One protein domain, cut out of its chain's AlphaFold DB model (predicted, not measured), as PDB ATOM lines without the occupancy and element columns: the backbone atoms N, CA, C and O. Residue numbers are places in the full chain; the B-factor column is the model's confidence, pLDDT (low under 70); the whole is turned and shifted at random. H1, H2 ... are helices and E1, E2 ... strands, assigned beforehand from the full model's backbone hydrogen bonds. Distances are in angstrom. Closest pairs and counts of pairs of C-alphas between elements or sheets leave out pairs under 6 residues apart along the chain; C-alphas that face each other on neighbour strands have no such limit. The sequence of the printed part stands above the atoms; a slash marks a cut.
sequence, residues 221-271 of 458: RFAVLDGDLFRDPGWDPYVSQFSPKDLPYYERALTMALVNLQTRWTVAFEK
ATOM      1  N   ARG A 221      56.942   9.166  92.526       51.75
ATOM      2  CA  ARG A 221      58.228   9.866  92.659       51.75
ATOM      3  C   ARG A 221      58.340  10.897  91.543       51.75
ATOM      4  O   ARG A 221      57.991  10.587  90.411       51.75
ATOM      5  N   PHE A 222      58.874  12.080  91.843       49.09
ATOM      6  CA  PHE A 222      58.985  13.169  90.862       49.09
ATOM      7  C   PHE A 222      59.824  12.810  89.625       49.09
ATOM      8  O   PHE A 222      59.468  13.242  88.541       49.09
ATOM      9  N   ALA A 223      60.815  11.919  89.753       51.56
ATOM     10  CA  ALA A 223      61.615  11.397  88.632       51.56
ATOM     11  C   ALA A 223      60.829  10.552  87.594       51.56
ATOM     12  O   ALA A 223      61.406  10.015  86.657       51.56
ATOM     13  N   VAL A 224      59.515  10.373  87.771       44.81
ATOM     14  CA  VAL A 224      58.610   9.797  86.753       44.81
ATOM     15  C   VAL A 224      58.056  10.892  85.818       44.81
ATOM     16  O   VAL A 224      57.381  10.585  84.843       44.81
ATOM     17  N   LEU A 225      58.342  12.166  86.109       62.34
ATOM     18  CA  LEU A 225      57.890  13.359  85.380       62.34
ATOM     19  C   LEU A 225      59.077  14.182  84.828       62.34
ATOM     20  O   LEU A 225      58.923  15.357  84.489       62.34
ATOM     21  N   ASP A 226      60.265  13.569  84.757       67.50
ATOM     22  CA  ASP A 226      61.471  14.170  84.181       67.50
ATOM     23  C   ASP A 226      61.248  14.400  82.674       67.50
ATOM     24  O   ASP A 226      61.198  13.455  81.887       67.50
ATOM     25  N   GLY A 227      61.080  15.667  82.283       78.19
ATOM     26  CA  GLY A 227      60.789  16.081  80.906       78.19
ATOM     27  C   GLY A 227      59.734  17.186  80.797       78.19
ATOM     28  O   GLY A 227      59.878  18.048  79.940       78.19
ATOM     29  N   ASP A 228      58.743  17.208  81.696       83.94
ATOM     30  CA  ASP A 228      57.648  18.201  81.693       83.94
ATOM     31  C   ASP A 228      57.780  19.258  82.811       83.94
ATOM     32  O   ASP A 228      57.047  20.249  82.827       83.94
ATOM     33  N   LEU A 229      58.669  19.044  83.789       90.31
ATOM     34  CA  LEU A 229      58.751  19.828  85.028       90.31
ATOM     35  C   LEU A 229      60.130  20.468  85.253       90.31
ATOM     36  O   LEU A 229      61.161  19.856  84.979       90.31
ATOM     37  N   PHE A 230      60.141  21.665  85.844       92.62
ATOM     38  CA  PHE A 230      61.336  22.356  86.350       92.62
ATOM     39  C   PHE A 230      61.066  22.994  87.728       92.62
ATOM     40  O   PHE A 230      59.922  23.060  88.182       92.62
ATOM     41  N   ARG A 231      62.111  23.446  88.428       86.69
ATOM     42  CA  ARG A 231      62.012  24.157  89.716       86.69
ATOM     43  C   ARG A 231      62.239  25.650  89.537       86.69
ATOM     44  O   ARG A 231      63.282  26.048  89.019       86.69
ATOM     45  N   ASP A 232      61.329  26.460  90.068       81.50
ATOM     46  CA  ASP A 232      61.463  27.916  90.042       81.50
ATOM     47  C   ASP A 232      62.585  28.396  90.984       81.50
ATOM     48  O   ASP A 232      62.489  28.220  92.203       81.50
ATOM     49  N   PRO A 233      63.641  29.066  90.477       68.44
ATOM     50  CA  PRO A 233      64.829  29.401  91.267       68.44
ATOM     51  C   PRO A 233      64.591  30.456  92.364       68.44
ATOM     52  O   PRO A 233      65.480  30.688  93.181       68.44
ATOM     53  N   GLY A 234      63.418  31.095  92.393       75.81
ATOM     54  CA  GLY A 234      63.001  32.009  93.464       75.81
ATOM     55  C   GLY A 234      62.133  31.374  94.559       75.81
ATOM     56  O   GLY A 234      61.907  32.020  95.579       75.81
ATOM     57  N   TRP A 235      61.630  30.147  94.359       54.66
ATOM     58  CA  TRP A 235      60.553  29.569  95.173       54.66
ATOM     59  C   TRP A 235      60.705  28.045  95.352       54.66
ATOM     60  O   TRP A 235      59.828  27.286  94.960       54.66
ATOM     61  N   ASP A 236      61.772  27.556  95.987       66.94
ATOM     62  CA  ASP A 236      61.794  26.167  96.500       66.94
ATOM     63  C   ASP A 236      60.752  26.084  97.651       66.94
ATOM     64  O   ASP A 236      60.824  26.911  98.567       66.94
ATOM     65  N   PRO A 237      59.735  25.190  97.623       71.81
ATOM     66  CA  PRO A 237      59.708  23.886  96.954       71.81
ATOM     67  C   PRO A 237      58.714  23.775  95.775       71.81
ATOM     68  O   PRO A 237      58.125  22.712  95.563       71.81
ATOM     69  N   TYR A 238      58.456  24.857  95.042       83.88
ATOM     70  CA  TYR A 238      57.520  24.858  93.918       83.88
ATOM     71  C   TYR A 238      58.144  24.243  92.658       83.88
ATOM     72  O   TYR A 238      59.331  24.397  92.362       83.88
ATOM     73  N   VAL A 239      57.309  23.511  91.924       89.38
ATOM     74  CA  VAL A 239      57.661  22.813  90.688       89.38
ATOM     75  C   VAL A 239      56.667  23.257  89.624       89.38
ATOM     76  O   VAL A 239      55.462  23.067  89.798       89.38
ATOM     77  N   SER A 240      57.174  23.854  88.553       91.81
ATOM     78  CA  SER A 240      56.377  24.407  87.460       91.81
ATOM     79  C   SER A 240      56.431  23.496  86.240       91.81
ATOM     80  O   SER A 240      57.453  22.869  85.952       91.81
ATOM     81  N   GLN A 241      55.307  23.407  85.531       93.12
ATOM     82  CA  GLN A 241      55.190  22.630  84.302       93.12
ATOM     83  C   GLN A 241      55.499  23.509  83.088       93.12
ATOM     84  O   GLN A 241      55.047  24.651  83.015       93.12
ATOM     85  N   PHE A 242      56.219  22.952  82.118       93.38
ATOM     86  CA  PHE A 242      56.376  23.523  80.784       93.38
ATOM     87  C   PHE A 242      55.941  22.502  79.726       93.38
ATOM     88  O   PHE A 242      55.869  21.304  79.986       93.38
ATOM     89  N   SER A 243      55.632  22.981  78.522       94.62
ATOM     90  CA  SER A 243      55.410  22.128  77.354       94.62
ATOM     91  C   SER A 243      56.717  22.043  76.561       94.62
ATOM     92  O   SER A 243      57.200  23.077  76.093       94.62
ATOM     93  N   PRO A 244      57.295  20.847  76.336       91.62
ATOM     94  CA  PRO A 244      58.483  20.698  75.493       91.62
ATOM     95  C   PRO A 244      58.297  21.173  74.042       91.62
ATOM     96  O   PRO A 244      59.282  21.387  73.342       91.62
ATOM     97  N   LYS A 245      57.049  21.360  73.583       92.62
ATOM     98  CA  LYS A 245      56.718  21.897  72.250       92.62
ATOM     99  C   LYS A 245      56.874  23.416  72.150       92.62
ATOM    100  O   LYS A 245      56.920  23.942  71.044       92.62
ATOM    101  N   ASP A 246      56.935  24.095  73.291       94.94
ATOM    102  CA  ASP A 246      56.975  25.556  73.387       94.94
ATOM    103  C   ASP A 246      58.433  26.055  73.481       94.94
ATOM    104  O   ASP A 246      58.701  27.256  73.430       94.94
ATOM    105  N   LEU A 247      59.391  25.127  73.610       94.94
ATOM    106  CA  LEU A 247      60.822  25.405  73.596       94.94
ATOM    107  C   LEU A 247      61.348  25.579  72.157       94.94
ATOM    108  O   LEU A 247      60.883  24.910  71.233       94.94
ATOM    109  N   PRO A 248      62.342  26.459  71.938       94.12
ATOM    110  CA  PRO A 248      62.866  26.734  70.604       94.12
ATOM    111  C   PRO A 248      63.647  25.541  70.034       94.12
ATOM    112  O   PRO A 248      64.484  24.948  70.706       94.12
ATOM    113  N   TYR A 249      63.424  25.247  68.750       92.81
ATOM    114  CA  TYR A 249      63.994  24.085  68.049       92.81
ATOM    115  C   TYR A 249      65.531  24.106  67.908       92.81
ATOM    116  O   TYR A 249      66.163  23.060  67.783       92.81
ATOM    117  N   TYR A 250      66.156  25.287  67.922       93.31
ATOM    118  CA  TYR A 250      67.609  25.422  67.789       93.31
ATOM    119  C   TYR A 250      68.321  25.156  69.122       93.31
ATOM    120  O   TYR A 250      68.114  25.894  70.083       93.31
ATOM    121  N   GLU A 251      69.234  24.179  69.149       91.25
ATOM    122  CA  GLU A 251      69.979  23.717  70.337       91.25
ATOM    123  C   GLU A 251      70.535  24.858  71.213       91.25
ATOM    124  O   GLU A 251      70.313  24.885  72.423       91.25
ATOM    125  N   ARG A 252      71.177  25.868  70.609       89.88
ATOM    126  CA  ARG A 252      71.728  27.022  71.344       89.88
ATOM    127  C   ARG A 252      70.647  27.877  72.021       89.88
ATOM    128  O   ARG A 252      70.848  28.357  73.134       89.88
ATOM    129  N   ALA A 253      69.497  28.060  71.370       92.44
ATOM    130  CA  ALA A 253      68.360  28.778  71.945       92.44
ATOM    131  C   ALA A 253      67.662  27.938  73.030       92.44
ATOM    132  O   ALA A 253      67.266  28.480  74.060       92.44
ATOM    133  N   LEU A 254      67.586  26.617  72.832       94.69
ATOM    134  CA  LEU A 254      67.072  25.649  73.801       94.69
ATOM    135  C   LEU A 254      67.896  25.672  75.095       94.69
ATOM    136  O   LEU A 254      67.330  25.814  76.176       94.69
ATOM    137  N   THR A 255      69.231  25.625  74.999       93.38
ATOM    138  CA  THR A 255      70.122  25.741  76.168       93.38
ATOM    139  C   THR A 255      69.904  27.060  76.913       93.38
ATOM    140  O   THR A 255      69.761  27.053  78.134       93.38
ATOM    141  N   MET A 256      69.823  28.192  76.202       93.25
ATOM    142  CA  MET A 256      69.598  29.501  76.829       93.25
ATOM    143  C   MET A 256      68.220  29.599  77.505       93.25
ATOM    144  O   MET A 256      68.121  30.145  78.603       93.25
ATOM    145  N   ALA A 257      67.168  29.035  76.903       93.19
ATOM    146  CA  ALA A 257      65.837  28.973  77.508       93.19
ATOM    147  C   ALA A 257      65.836  28.132  78.799       93.19
ATOM    148  O   ALA A 257      65.376  28.603  79.838       93.19
ATOM    149  N   LEU A 258      66.420  26.930  78.767       94.00
ATOM    150  CA  LEU A 258      66.497  26.036  79.929       94.00
ATOM    151  C   LEU A 258      67.345  26.624  81.072       94.00
ATOM    152  O   LEU A 258      66.970  26.496  82.236       94.00
ATOM    153  N   VAL A 259      68.449  27.314  80.766       94.44
ATOM    154  CA  VAL A 259      69.284  28.004  81.772       94.44
ATOM    155  C   VAL A 259      68.561  29.200  82.403       94.44
ATOM    156  O   VAL A 259      68.741  29.455  83.594       94.44
ATOM    157  N   ASN A 260      67.721  29.910  81.640       92.25
ATOM    158  CA  ASN A 260      66.891  31.000  82.161       92.25
ATOM    159  C   ASN A 260      65.747  30.494  83.058       92.25
ATOM    160  O   ASN A 260      65.421  31.161  84.038       92.25
ATOM    161  N   LEU A 261      65.161  29.329  82.753       92.00
ATOM    162  CA  LEU A 261      64.152  28.681  83.604       92.00
ATOM    163  C   LEU A 261      64.765  28.153  84.909       92.00
ATOM    164  O   LEU A 261      64.224  28.388  85.986       92.00
ATOM    165  N   GLN A 262      65.906  27.463  84.829       93.75
ATOM    166  CA  GLN A 262      66.575  26.878  85.989       93.75
ATOM    167  C   GLN A 262      68.101  26.893  85.805       93.75
ATOM    168  O   GLN A 262      68.653  26.302  84.882       93.75
ATOM    169  N   THR A 263      68.824  27.518  86.736       87.38
ATOM    170  CA  THR A 263      70.291  27.692  86.645       87.38
ATOM    171  C   THR A 263      71.104  26.445  87.024       87.38
ATOM    172  O   THR A 263      72.331  26.455  86.940       87.38
ATOM    173  N   ARG A 264      70.441  25.371  87.475       88.06
ATOM    174  CA  ARG A 264      71.048  24.127  87.978       88.06
ATOM    175  C   ARG A 264      70.216  22.916  87.549       88.06
ATOM    176  O   ARG A 264      69.219  22.618  88.199       88.06
ATOM    177  N   TRP A 265      70.630  22.213  86.499       91.56
ATOM    178  CA  TRP A 265      69.969  20.989  86.025       91.56
ATOM    179  C   TRP A 265      70.688  19.730  86.523       91.56
ATOM    180  O   TRP A 265      71.915  19.702  86.611       91.56
ATOM    181  N   THR A 266      69.929  18.675  86.827       86.94
ATOM    182  CA  THR A 266      70.466  17.344  87.151       86.94
ATOM    183  C   THR A 266      70.436  16.476  85.898       86.94
ATOM    184  O   THR A 266      69.383  16.318  85.290       86.94
ATOM    185  N   VAL A 267      71.575  15.894  85.514       87.25
ATOM    186  CA  VAL A 267      71.654  14.995  84.352       87.25
ATOM    187  C   VAL A 267      71.356  13.562  84.793       87.25
ATOM    188  O   VAL A 267      72.160  12.938  85.488       87.25
ATOM    189  N   ALA A 268      70.201  13.037  84.390       80.44
ATOM    190  CA  ALA A 268      69.866  11.627  84.554       80.44
ATOM    191  C   ALA A 268      70.554  10.781  83.468       80.44
ATOM    192  O   ALA A 268      70.516  11.118  82.286       80.44
ATOM    193  N   PHE A 269      71.162   9.659  83.864       74.81
ATOM    194  CA  PHE A 269      71.782   8.700  82.945       74.81
ATOM    195  C   PHE A 269      70.996   7.386  82.956       74.81
ATOM    196  O   PHE A 269      71.099   6.605  83.906       74.81
ATOM    197  N   GLU A 270      70.231   7.111  81.899       70.25
ATOM    198  CA  GLU A 270      69.579   5.811  81.740       70.25
ATOM    199  C   GLU A 270      70.581   4.757  81.245       70.25
ATOM    200  O   GLU A 270      71.252   4.925  80.224       70.25
ATOM    201  N   LYS A 271      70.679   3.628  81.961       69.38
ATOM    202  CA  LYS A 271      71.488   2.494  81.508       69.38
ATOM    203  C   LYS A 271      70.687   1.630  80.537       69.38
ATOM    204  O   LYS A 271      69.930   0.762  80.968       69.38
TER     205      LYS A 271
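This is residues 221 to 271 of the 458 residues of an uncharacterized protein of Naematelia encephala (UniProt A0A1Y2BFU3). Little regular structure is present: a small hairpin of two short strands, E1 and E2, and one helix, H1, whose last residues come near E1, are joined by loops. The far end sticks out at residues 249 to 254, of which 251 to 254 belong to H1, and a tail follows the helix. The printed part has 51 residues, in the order E1, E2, H1, of mixed class, with 17 residues in named elements. It is only just compact, close to loose, with a radius of gyration of the C-alphas of 11.6 A and spans of 33 by 30 by 18 A.

E1 is residues 229 to 231, beginning at C-alpha 229 (58.751, 19.828, 85.028). E2 is residues 239 to 241. H1 is residues 251 to 261, 15.3 A long, ending at C-alpha 261 (64.152, 28.681, 83.604).

E1 and E2 form an antiparallel hairpin at 142 degrees, with N 230 and O 240 within hydrogen-bond range at 2.9 A. The closest C-alphas of E1 and H1, Phe 230 and Leu 261, are 7.4 A apart. In H1 every O i to N i+4 pair is within hydrogen-bond range.

The C-alphas farthest apart, Gly 234 and Lys 271, are 33.0 A apart. The printed part has no cut, and both links are short. Confidence is under 70 at residues 221 to 226, 233, 235 to 236 and 271.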